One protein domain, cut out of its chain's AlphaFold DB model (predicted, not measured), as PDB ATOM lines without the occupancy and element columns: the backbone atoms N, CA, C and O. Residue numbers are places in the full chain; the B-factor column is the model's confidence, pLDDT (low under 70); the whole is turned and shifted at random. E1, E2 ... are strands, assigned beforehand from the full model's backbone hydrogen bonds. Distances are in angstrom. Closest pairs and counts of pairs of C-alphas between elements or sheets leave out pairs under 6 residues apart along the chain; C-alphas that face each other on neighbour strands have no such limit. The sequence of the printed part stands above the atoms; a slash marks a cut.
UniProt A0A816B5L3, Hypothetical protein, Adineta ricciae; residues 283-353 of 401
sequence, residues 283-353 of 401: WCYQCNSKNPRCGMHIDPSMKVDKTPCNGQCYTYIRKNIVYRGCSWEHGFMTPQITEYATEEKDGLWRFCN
ATOM      1  N   TRP A 283     -57.508 -15.548  24.933       96.06
ATOM      2  CA  TRP A 283     -56.757 -14.801  23.926       96.06
ATOM      3  C   TRP A 283     -55.270 -14.964  24.209       96.06
ATOM      4  O   TRP A 283     -54.877 -14.996  25.367       96.06
ATOM      5  N   CYS A 284     -54.428 -15.029  23.183       97.25
ATOM      6  CA  CYS A 284     -52.972 -14.999  23.338       97.25
ATOM      7  C   CYS A 284     -52.393 -13.837  22.539       97.25
ATOM      8  O   CYS A 284     -52.913 -13.501  21.471       97.25
ATOM      9  N   TYR A 285     -51.294 -13.248  23.010       97.50
ATOM     10  CA  TYR A 285     -50.518 -12.336  22.174       97.50
ATOM     11  C   TYR A 285     -49.873 -13.117  21.031       97.50
ATOM     12  O   TYR A 285     -49.306 -14.193  21.248       97.50
ATOM     13  N   GLN A 286     -49.958 -12.573  19.819       97.06
ATOM     14  CA  GLN A 286     -49.380 -13.152  18.616       97.06
ATOM     15  C   GLN A 286     -48.398 -12.166  17.988       97.06
ATOM     16  O   GLN A 286     -48.776 -11.107  17.498       97.06
ATOM     17  N   CYS A 287     -47.114 -12.513  17.999       97.00
ATOM     18  CA  CYS A 287     -46.080 -11.695  17.378       97.00
ATOM     19  C   CYS A 287     -44.818 -12.512  17.080       97.00
ATOM     20  O   CYS A 287     -44.640 -13.635  17.552       97.00
ATOM     21  N   ASN A 288     -43.922 -11.924  16.293       95.19
ATOM     22  CA  ASN A 288     -42.568 -12.421  16.074       95.19
ATOM     23  C   ASN A 288     -41.564 -11.262  16.174       95.19
ATOM     24  O   ASN A 288     -41.960 -10.098  16.273       95.19
ATOM     25  N   SER A 289     -40.272 -11.575  16.089       90.31
ATOM     26  CA  SER A 289     -39.172 -10.609  16.218       90.31
ATOM     27  C   SER A 289     -39.173  -9.449  15.220       90.31
ATOM     28  O   SER A 289     -38.458  -8.476  15.439       90.31
ATOM     29  N   LYS A 290     -39.956  -9.507  14.130       91.81
ATOM     30  CA  LYS A 290     -40.105  -8.358  13.224       91.81
ATOM     31  C   LYS A 290     -40.878  -7.217  13.883       91.81
ATOM     32  O   LYS A 290     -40.726  -6.071  13.475       91.81
ATOM     33  N   ASN A 291     -41.708  -7.520  14.881       91.25
ATOM     34  CA  ASN A 291     -42.343  -6.511  15.710       91.25
ATOM     35  C   ASN A 291     -41.389  -6.165  16.871       91.25
ATOM     36  O   ASN A 291     -41.157  -7.026  17.724       91.25
ATOM     37  N   PRO A 292     -40.870  -4.924  16.957       90.75
ATOM     38  CA  PRO A 292     -39.902  -4.536  17.988       90.75
ATOM     39  C   PRO A 292     -40.455  -4.671  19.413       90.75
ATOM     40  O   PRO A 292     -39.692  -4.778  20.366       90.75
ATOM     41  N   ARG A 293     -41.784  -4.723  19.571       93.44
ATOM     42  CA  ARG A 293     -42.449  -4.910  20.866       93.44
ATOM     43  C   ARG A 293     -42.552  -6.371  21.294       93.44
ATOM     44  O   ARG A 293     -42.851  -6.633  22.450       93.44
ATOM     45  N   CYS A 294     -42.312  -7.331  20.396       93.75
ATOM     46  CA  CYS A 294     -42.542  -8.744  20.698       93.75
ATOM     47  C   CYS A 294     -41.607  -9.281  21.791       93.75
ATOM     48  O   CYS A 294     -42.015 -10.118  22.598       93.75
ATOM     49  N   GLY A 295     -40.372  -8.772  21.835       92.19
ATOM     50  CA  GLY A 295     -39.380  -9.133  22.850       92.19
ATOM     51  C   GLY A 295     -39.508  -8.377  24.175       92.19
ATOM     52  O   GLY A 295     -38.773  -8.679  25.107       92.19
ATOM     53  N   MET A 296     -40.421  -7.410  24.279       93.25
ATOM     54  CA  MET A 296     -40.643  -6.641  25.507       93.25
ATOM     55  C   MET A 296     -41.744  -7.282  26.361       93.25
ATOM     56  O   MET A 296     -42.498  -8.138  25.889       93.25
ATOM     57  N   HIS A 297     -41.836  -6.867  27.628       93.94
ATOM     58  CA  HIS A 297     -43.045  -7.077  28.422       93.94
ATOM     59  C   HIS A 297     -44.201  -6.305  27.773       93.94
ATOM     60  O   HIS A 297     -44.071  -5.111  27.493       93.94
ATOM     61  N   ILE A 298     -45.301  -7.002  27.492       91.50
ATOM     62  CA  ILE A 298     -46.462  -6.437  26.811       91.50
ATOM     63  C   ILE A 298     -47.443  -5.927  27.862       91.50
ATOM     64  O   ILE A 298     -48.231  -6.694  28.412       91.50
ATOM     65  N   ASP A 299     -47.425  -4.619  28.100       91.69
ATOM     66  CA  ASP A 299     -48.477  -3.957  28.868       91.69
ATOM     67  C   ASP A 299     -49.819  -4.053  28.102       91.69
ATOM     68  O   ASP A 299     -49.824  -3.950  26.868       91.69
ATOM     69  N   PRO A 300     -50.972  -4.241  28.772       89.19
ATOM     70  CA  PRO A 300     -52.286  -4.275  28.124       89.19
ATOM     71  C   PRO A 300     -52.594  -3.088  27.192       89.19
ATOM     72  O   PRO A 300     -53.394  -3.246  26.265       89.19
ATOM     73  N   SER A 301     -51.966  -1.930  27.413       91.44
ATOM     74  CA  SER A 301     -52.065  -0.724  26.579       91.44
ATOM     75  C   SER A 301     -51.244  -0.786  25.283       91.44
ATOM     76  O   SER A 301     -51.498  -0.026  24.342       91.44
ATOM     77  N   MET A 302     -50.267  -1.694  25.185       93.25
ATOM     78  CA  MET A 302     -49.446  -1.842  23.988       93.25
ATOM     79  C   MET A 302     -50.242  -2.472  22.846       93.25
ATOM     80  O   MET A 302     -50.912  -3.495  22.990       93.25
ATOM     81  N   LYS A 303     -50.097  -1.896  21.647       93.12
ATOM     82  CA  LYS A 303     -50.642  -2.478  20.415       93.12
ATOM     83  C   LYS A 303     -49.763  -3.650  19.967       93.12
ATOM     84  O   LYS A 303     -48.788  -3.440  19.241       93.12
ATOM     85  N   VAL A 304     -50.099  -4.848  20.442       95.88
ATOM     86  CA  VAL A 304     -49.630  -6.150  19.948       95.88
ATOM     87  C   VAL A 304     -50.862  -6.969  19.580       95.88
ATOM     88  O   VAL A 304     -51.858  -6.932  20.308       95.88
ATOM     89  N   ASP A 305     -50.806  -7.679  18.457       97.06
ATOM     90  CA  ASP A 305     -51.939  -8.458  17.971       97.06
ATOM     91  C   ASP A 305     -52.320  -9.549  18.978       97.06
ATOM     92  O   ASP A 305     -51.469 -10.168  19.625       97.06
ATOM     93  N   LYS A 306     -53.628  -9.768  19.120       96.62
ATOM     94  CA  LYS A 306     -54.214 -10.795  19.982       96.62
ATOM     95  C   LYS A 306     -54.978 -11.768  19.099       96.62
ATOM     96  O   LYS A 306     -55.691 -11.344  18.194       96.62
ATOM     97  N   THR A 307     -54.853 -13.056  19.379       96.00
ATOM     98  CA  THR A 307     -55.524 -14.115  18.624       96.00
ATOM     99  C   THR A 307     -56.359 -14.979  19.565       96.00
ATOM    100  O   THR A 307     -55.886 -15.274  20.671       96.00
ATOM    101  N   PRO A 308     -57.595 -15.360  19.195       95.88
ATOM    102  CA  PRO A 308     -58.366 -16.316  19.973       95.88
ATOM    103  C   PRO A 308     -57.658 -17.674  19.948       95.88
ATOM    104  O   PRO A 308     -57.155 -18.116  18.915       95.88
ATOM    105  N   CYS A 309     -57.608 -18.329  21.099       93.25
ATOM    106  CA  CYS A 309     -56.845 -19.537  21.326       93.25
ATOM    107  C   CYS A 309     -57.693 -20.592  22.029       93.25
ATOM    108  O   CYS A 309     -58.215 -20.374  23.122       93.25
ATOM    109  N   ASN A 310     -57.778 -21.763  21.403       89.81
ATOM    110  CA  ASN A 310     -58.431 -22.939  21.978       89.81
ATOM    111  C   ASN A 310     -57.441 -23.867  22.708       89.81
ATOM    112  O   ASN A 310     -57.832 -24.949  23.130       89.81
ATOM    113  N   GLY A 311     -56.172 -23.465  22.826       90.50
ATOM    114  CA  GLY A 311     -55.109 -24.219  23.489       90.50
ATOM    115  C   GLY A 311     -54.301 -23.348  24.453       90.50
ATOM    116  O   GLY A 311     -54.853 -22.486  25.130       90.50
ATOM    117  N   GLN A 312     -52.991 -23.581  24.536       93.00
ATOM    118  CA  GLN A 312     -52.100 -22.850  25.449       93.00
ATOM    119  C   GLN A 312     -51.448 -21.657  24.747       93.00
ATOM    120  O   GLN A 312     -51.056 -21.763  23.580       93.00
ATOM    121  N   CYS A 313     -51.259 -20.546  25.458       95.88
ATOM    122  CA  CYS A 313     -50.391 -19.487  24.961       95.88
ATOM    123  C   CYS A 313     -48.932 -19.922  25.104       95.88
ATOM    124  O   CYS A 313     -48.571 -20.566  26.089       95.88
ATOM    125  N   TYR A 314     -48.090 -19.551  24.143       95.81
ATOM    126  CA  TYR A 314     -46.657 -19.827  24.202       95.81
ATOM    127  C   TYR A 314     -45.803 -18.583  23.952       95.81
ATOM    128  O   TYR A 314     -46.235 -17.631  23.288       95.81
ATOM    129  N   THR A 315     -44.569 -18.653  24.448       95.56
ATOM    130  CA  THR A 315     -43.439 -17.779  24.122       95.56
ATOM    131  C   THR A 315     -42.251 -18.661  23.733       95.56
ATOM    132  O   THR A 315     -41.875 -19.545  24.495       95.56
ATOM    133  N   TYR A 316     -41.653 -18.439  22.565       95.12
ATOM    134  CA  TYR A 316     -40.458 -19.150  22.103       95.12
ATOM    135  C   TYR A 316     -39.316 -18.175  21.841       95.12
ATOM    136  O   TYR A 316     -39.523 -17.131  21.221       95.12
ATOM    137  N   ILE A 317     -38.117 -18.511  22.310       93.81
ATOM    138  CA  ILE A 317     -36.964 -17.611  22.298       93.81
ATOM    139  C   ILE A 317     -35.758 -18.339  21.728       93.81
ATOM    140  O   ILE A 317     -35.314 -19.342  22.275       93.81
ATOM    141  N   ARG A 318     -35.190 -17.807  20.646       93.69
ATOM    142  CA  ARG A 318     -33.994 -18.359  19.999       93.69
ATOM    143  C   ARG A 318     -33.080 -17.235  19.547       93.69
ATOM    144  O   ARG A 318     -33.463 -16.470  18.676       93.69
ATOM    145  N   LYS A 319     -31.855 -17.151  20.078       91.31
ATOM    146  CA  LYS A 319     -30.838 -16.173  19.626       91.31
ATOM    147  C   LYS A 319     -31.387 -14.731  19.549       91.31
ATOM    148  O   LYS A 319     -31.284 -14.087  18.510       91.31
ATOM    149  N   ASN A 320     -32.021 -14.256  20.626       88.19
ATOM    150  CA  ASN A 320     -32.692 -12.942  20.732       88.19
ATOM    151  C   ASN A 320     -33.932 -12.740  19.840       88.19
ATOM    152  O   ASN A 320     -34.464 -11.636  19.743       88.19
ATOM    153  N   ILE A 321     -34.432 -13.796  19.200       92.81
ATOM    154  CA  ILE A 321     -35.677 -13.779  18.436       92.81
ATOM    155  C   ILE A 321     -36.787 -14.320  19.334       92.81
ATOM    156  O   ILE A 321     -36.731 -15.478  19.744       92.81
ATOM    157  N   VAL A 322     -37.788 -13.484  19.618       94.94
ATOM    158  CA  VAL A 322     -38.965 -13.853  20.417       94.94
ATOM    159  C   VAL A 322     -40.168 -14.084  19.505       94.94
ATOM    160  O   VAL A 322     -40.451 -13.284  18.610       94.94
ATOM    161  N   TYR A 323     -40.879 -15.177  19.753       96.06
ATOM    162  CA  TYR A 323     -42.156 -15.520  19.144       96.06
ATOM    163  C   TYR A 323     -43.197 -15.700  20.239       96.06
ATOM    164  O   TYR A 323     -42.906 -16.288  21.275       96.06
ATOM    165  N   ARG A 324     -44.416 -15.226  19.997       96.56
ATOM    166  CA  ARG A 324     -45.567 -15.419  20.884       96.56
ATOM    167  C   ARG A 324     -46.750 -15.901  20.055       96.56
ATOM    168  O   ARG A 324     -46.930 -15.434  18.926       96.56
ATOM    169  N   GLY A 325     -47.549 -16.822  20.581       96.69
ATOM    170  CA  GLY A 325     -48.731 -17.298  19.867       96.69
ATOM    171  C   GLY A 325     -49.603 -18.266  20.655       96.69
ATOM    172  O   GLY A 325     -49.446 -18.431  21.862       96.69
ATOM    173  N   CYS A 326     -50.530 -18.895  19.935       96.31
ATOM    174  CA  CYS A 326     -51.409 -19.949  20.427       96.31
ATOM    175  C   CYS A 326     -50.938 -21.318  19.920       96.31
ATOM    176  O   CYS A 326     -50.694 -21.485  18.721       96.31
ATOM    177  N   SER A 327     -50.818 -22.290  20.822       92.75
ATOM    178  CA  SER A 327     -50.599 -23.697  20.490       92.75
ATOM    179  C   SER A 327     -51.932 -24.348  20.122       92.75
ATOM    180  O   SER A 327     -52.866 -24.345  20.921       92.75
ATOM    181  N   TRP A 328     -52.013 -24.918  18.920       76.31
ATOM    182  CA  TRP A 328     -53.201 -25.637  18.437       76.31
ATOM    183  C   TRP A 328     -53.209 -27.109  18.857       76.31
ATOM    184  O   TRP A 328     -54.235 -27.780  18.765       76.31
ATOM    185  N   GLU A 329     -52.072 -27.618  19.327       61.34
ATOM    186  CA  GLU A 329     -51.882 -29.025  19.638       61.34
ATOM    187  C   GLU A 329     -51.568 -29.172  21.125       61.34
ATOM    188  O   GLU A 329     -50.427 -29.044  21.565       61.34
ATOM    189  N   HIS A 330     -52.587 -29.532  21.911       52.41
ATOM    190  CA  HIS A 330     -52.420 -29.985  23.301       52.41
ATOM    191  C   HIS A 330     -51.459 -31.189  23.446       52.41
ATOM    192  O   HIS A 330     -51.115 -31.568  24.561       52.41
ATOM    193  N   GLY A 331     -51.053 -31.815  22.333       44.38
ATOM    194  CA  GLY A 331     -50.264 -33.044  22.301       44.38
ATOM    195  C   GLY A 331     -48.746 -32.876  22.263       44.38
ATOM    196  O   GLY A 331     -48.064 -33.877  22.463       44.38
ATOM    197  N   PHE A 332     -48.194 -31.679  22.019       46.41
ATOM    198  CA  PHE A 332     -46.733 -31.547  21.912       46.41
ATOM    199  C   PHE A 332     -46.011 -31.487  23.256       46.41
ATOM    200  O   PHE A 332     -44.875 -31.942  23.327       46.41
ATOM    201  N   MET A 333     -46.660 -31.031  24.330       45.22
ATOM    202  CA  MET A 333     -46.117 -31.087  25.689       45.22
ATOM    203  C   MET A 333     -47.280 -31.071  26.689       45.22
ATOM    204  O   MET A 333     -48.071 -30.131  26.730       45.22
ATOM    205  N   THR A 334     -47.431 -32.141  27.469       43.38
ATOM    206  CA  THR A 334     -48.438 -32.205  28.535       43.38
ATOM    207  C   THR A 334     -48.101 -31.182  29.626       43.38
ATOM    208  O   THR A 334     -46.929 -31.020  29.965       43.38
ATOM    209  N   PRO A 335     -49.096 -30.478  30.191       36.81
ATOM    210  CA  PRO A 335     -48.848 -29.425  31.161       36.81
ATOM    211  C   PRO A 335     -48.338 -30.028  32.469       36.81
ATOM    212  O   PRO A 335     -49.081 -30.685  33.199       36.81
ATOM    213  N   GLN A 336     -47.076 -29.767  32.786       37.78
ATOM    214  CA  GLN A 336     -46.602 -29.778  34.160       37.78
ATOM    215  C   GLN A 336     -46.361 -28.321  34.552       37.78
ATOM    216  O   GLN A 336     -45.503 -27.668  33.974       37.78
ATOM    217  N   ILE A 337     -47.126 -27.833  35.536       38.78
ATOM    218  CA  ILE A 337     -46.927 -26.537  36.211       38.78
ATOM    219  C   ILE A 337     -47.360 -25.312  35.367       38.78
ATOM    220  O   ILE A 337     -47.445 -25.351  34.142       38.78
ATOM    221  N   THR A 338     -47.740 -24.233  36.058       48.28
ATOM    222  CA  THR A 338     -48.322 -22.985  35.528       48.28
ATOM    223  C   THR A 338     -47.408 -22.178  34.607       48.28
ATOM    224  O   THR A 338     -47.917 -21.362  33.852       48.28
ATOM    225  N   GLU A 339     -46.109 -22.453  34.609       51.41
ATOM    226  CA  GLU A 339     -45.103 -21.955  33.676       51.41
ATOM    227  C   GLU A 339     -43.987 -22.999  33.670       51.41
ATOM    228  O   GLU A 339     -43.452 -23.334  34.726       51.41
ATOM    229  N   TYR A 340     -43.630 -23.544  32.512       51.44
ATOM    230  CA  TYR A 340     -42.436 -24.375  32.390       51.44
ATOM    231  C   TYR A 340     -41.626 -23.908  31.194       51.44
ATOM    232  O   TYR A 340     -42.187 -23.504  30.173       51.44
ATOM    233  N   ALA A 341     -40.305 -23.944  31.347       55.56
ATOM    234  CA  ALA A 341     -39.369 -23.613  30.297       55.56
ATOM    235  C   ALA A 341     -38.706 -24.906  29.802       55.56
ATOM    236  O   ALA A 341     -38.154 -25.645  30.613       55.56
ATOM    237  N   THR A 342     -38.780 -25.219  28.506       60.50
ATOM    238  CA  THR A 342     -37.980 -26.314  27.926       60.50
ATOM    239  C   THR A 342     -36.859 -25.743  27.077       60.50
ATOM    240  O   THR A 342     -37.097 -24.938  26.174       60.50
ATOM    241  N   GLU A 343     -35.632 -26.156  27.386       61.03
ATOM    242  CA  GLU A 343     -34.455 -25.892  26.565       61.03
ATOM    243  C   GLU A 343     -34.328 -26.996  25.513       61.03
ATOM    244  O   GLU A 343     -33.942 -28.130  25.800       61.03
ATOM    245  N   GLU A 344     -34.654 -26.674  24.266       70.94
ATOM    246  CA  GLU A 344     -34.145 -27.444  23.134       70.94
ATOM    247  C   GLU A 344     -32.780 -26.877  22.734       70.94
ATOM    248  O   GLU A 344     -32.477 -25.725  23.038       70.94
ATOM    249  N   LYS A 345     -31.969 -27.649  21.992       74.44
ATOM    250  CA  LYS A 345     -30.599 -27.293  21.536       74.44
ATOM    251  C   LYS A 345     -30.454 -25.926  20.838       74.44
ATOM    252  O   LYS A 345     -29.352 -25.543  20.462       74.44
ATOM    253  N   ASP A 346     -31.552 -25.220  20.624       84.44
ATOM    254  CA  ASP A 346     -31.660 -24.021  19.829       84.44
ATOM    255  C   ASP A 346     -32.637 -22.969  20.389       84.44
ATOM    256  O   ASP A 346     -32.769 -21.922  19.761       84.44
ATOM    257  N   GLY A 347     -33.319 -23.177  21.524       90.00
ATOM    258  CA  GLY A 347     -34.217 -22.157  22.079       90.00
ATOM    259  C   GLY A 347     -35.006 -22.570  23.323       90.00
ATOM    260  O   GLY A 347     -35.052 -23.745  23.677       90.00
ATOM    261  N   LEU A 348     -35.636 -21.579  23.955       92.19
ATOM    262  CA  LEU A 348     -36.434 -21.702  25.174       92.19
ATOM    263  C   LEU A 348     -37.924 -21.575  24.845       92.19
ATOM    264  O   LEU A 348     -38.356 -20.530  24.350       92.19
ATOM    265  N   TRP A 349     -38.713 -22.603  25.143       93.62
ATOM    266  CA  TRP A 349     -40.175 -22.550  25.059       93.62
ATOM    267  C   TRP A 349     -40.787 -22.314  26.430       93.62
ATOM    268  O   TRP A 349     -40.402 -22.995  27.368       93.62
ATOM    269  N   ARG A 350     -41.778 -21.424  26.535       93.44
ATOM    270  CA  ARG A 350     -42.624 -21.230  27.719       93.44
ATOM    271  C   ARG A 350     -44.090 -21.333  27.339       93.44
ATOM    272  O   ARG A 350     -44.491 -20.735  26.343       93.44
ATOM    273  N   PHE A 351     -44.880 -22.036  28.141       93.50
ATOM    274  CA  PHE A 351     -46.319 -22.202  27.930       93.50
ATOM    275  C   PHE A 351     -47.102 -21.772  29.167       93.50
ATOM    276  O   PHE A 351     -46.637 -21.961  30.290       93.50
ATOM    277  N   CYS A 352     -48.294 -21.218  28.959       93.12
ATOM    278  CA  CYS A 352     -49.187 -20.792  30.031       93.12
ATOM    279  C   CYS A 352     -50.665 -20.922  29.605       93.12
ATOM    280  O   CYS A 352     -50.991 -20.968  28.415       93.12
ATOM    281  N   ASN A 353     -51.561 -21.037  30.592       90.75
ATOM    282  CA  ASN A 353     -52.960 -21.459  30.391       90.75
ATOM    283  C   ASN A 353     -54.006 -20.355  30.596       90.75
ATOM    284  O   ASN A 353     -55.198 -20.613  30.443       90.75
TER     285      ASN A 353
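What this domain is: This is residues 283 to 353 of the 401 residues of the protein "Hypothetical protein" of Adineta ricciae (UniProt A0A816B5L3). Picture a twisted slab of four antiparallel strands, made of two hairpins side by side, E3 with E4 and E5 with E6, with a small hairpin of E1 and E2 at the end of the slab where E3 begins and E4 ends. One long loop, residues 286 to 305, lies out beyond the edge strand E4, and another, residues 327 to 339, leads from E4 to E5 at the other edge. The printed part has 71 residues with no named helix and six named strands, E1 to E6 in chain order, and the large sheet runs E4, E3, E6, E5. The class is all strand, although named strands hold just 30 of the 71 residues. The whole is compact, with a radius of gyration of the C-alphas of 12.0 A and spans of 31 by 28 by 18 A.

How they stand to each other: Start at E1, residues 283 to 285, which forms an antiparallel hairpin with E2, residues 306 to 309; look for N 284 and O 307, 2.9 A apart. Next come E3, residues 313 to 318, and E4, residues 321 to 326, an antiparallel hairpin in which N 316 and O 323 are 2.8 A apart. Look back to E1: its closest C-alphas to E3 are those of Cys 284 and Cys 313, 5.4 A, and to E4 those of Tyr 285 and Gly 325, 5.8 A. E2 and E3 meet only through their link, while the closest C-alphas of E2 and E4, those of Cys 309 and Cys 326, are 5.5 A apart. Farther on, E5, residues 340 to 344, and E6, residues 347 to 352, form the third antiparallel hairpin, with N 342 and O 349 at 3.0 A. E6 is also the antiparallel neighbour of E3, at 167 degrees between their directions, and N 315 and O 350 are 2.8 A apart. E4 and E5 are the edge strands, and they are apart. E1 and E2 are each apart from E5 and E6.

Where its parts are: Find C-alpha 283 at (-56.757, -14.801, 23.926), where E1 begins; it is 6.9 A long, and E2 is 9.2 A. E3 starts at C-alpha 313, (-50.391, -19.487, 24.961), and runs 17.2 A; E4 returns over 17.0 A. E5 covers 12.8 A, and E6 runs 17.0 A to C-alpha 352 at (-49.187, -20.792, 30.031).

The domain as a whole: The two C-alphas farthest apart, those of Ser 301 and Lys 345, are 34.5 A apart. The four-stranded sheet is twisted, its C-alphas lying up to 4.4 A off its best plane. The links E1 to E2 and E4 to E5 are long, and the other three are tight. The printed part has no cut. Mean pLDDT of the printed part is 83.3, but look at residues 329 to 343, which are under 70.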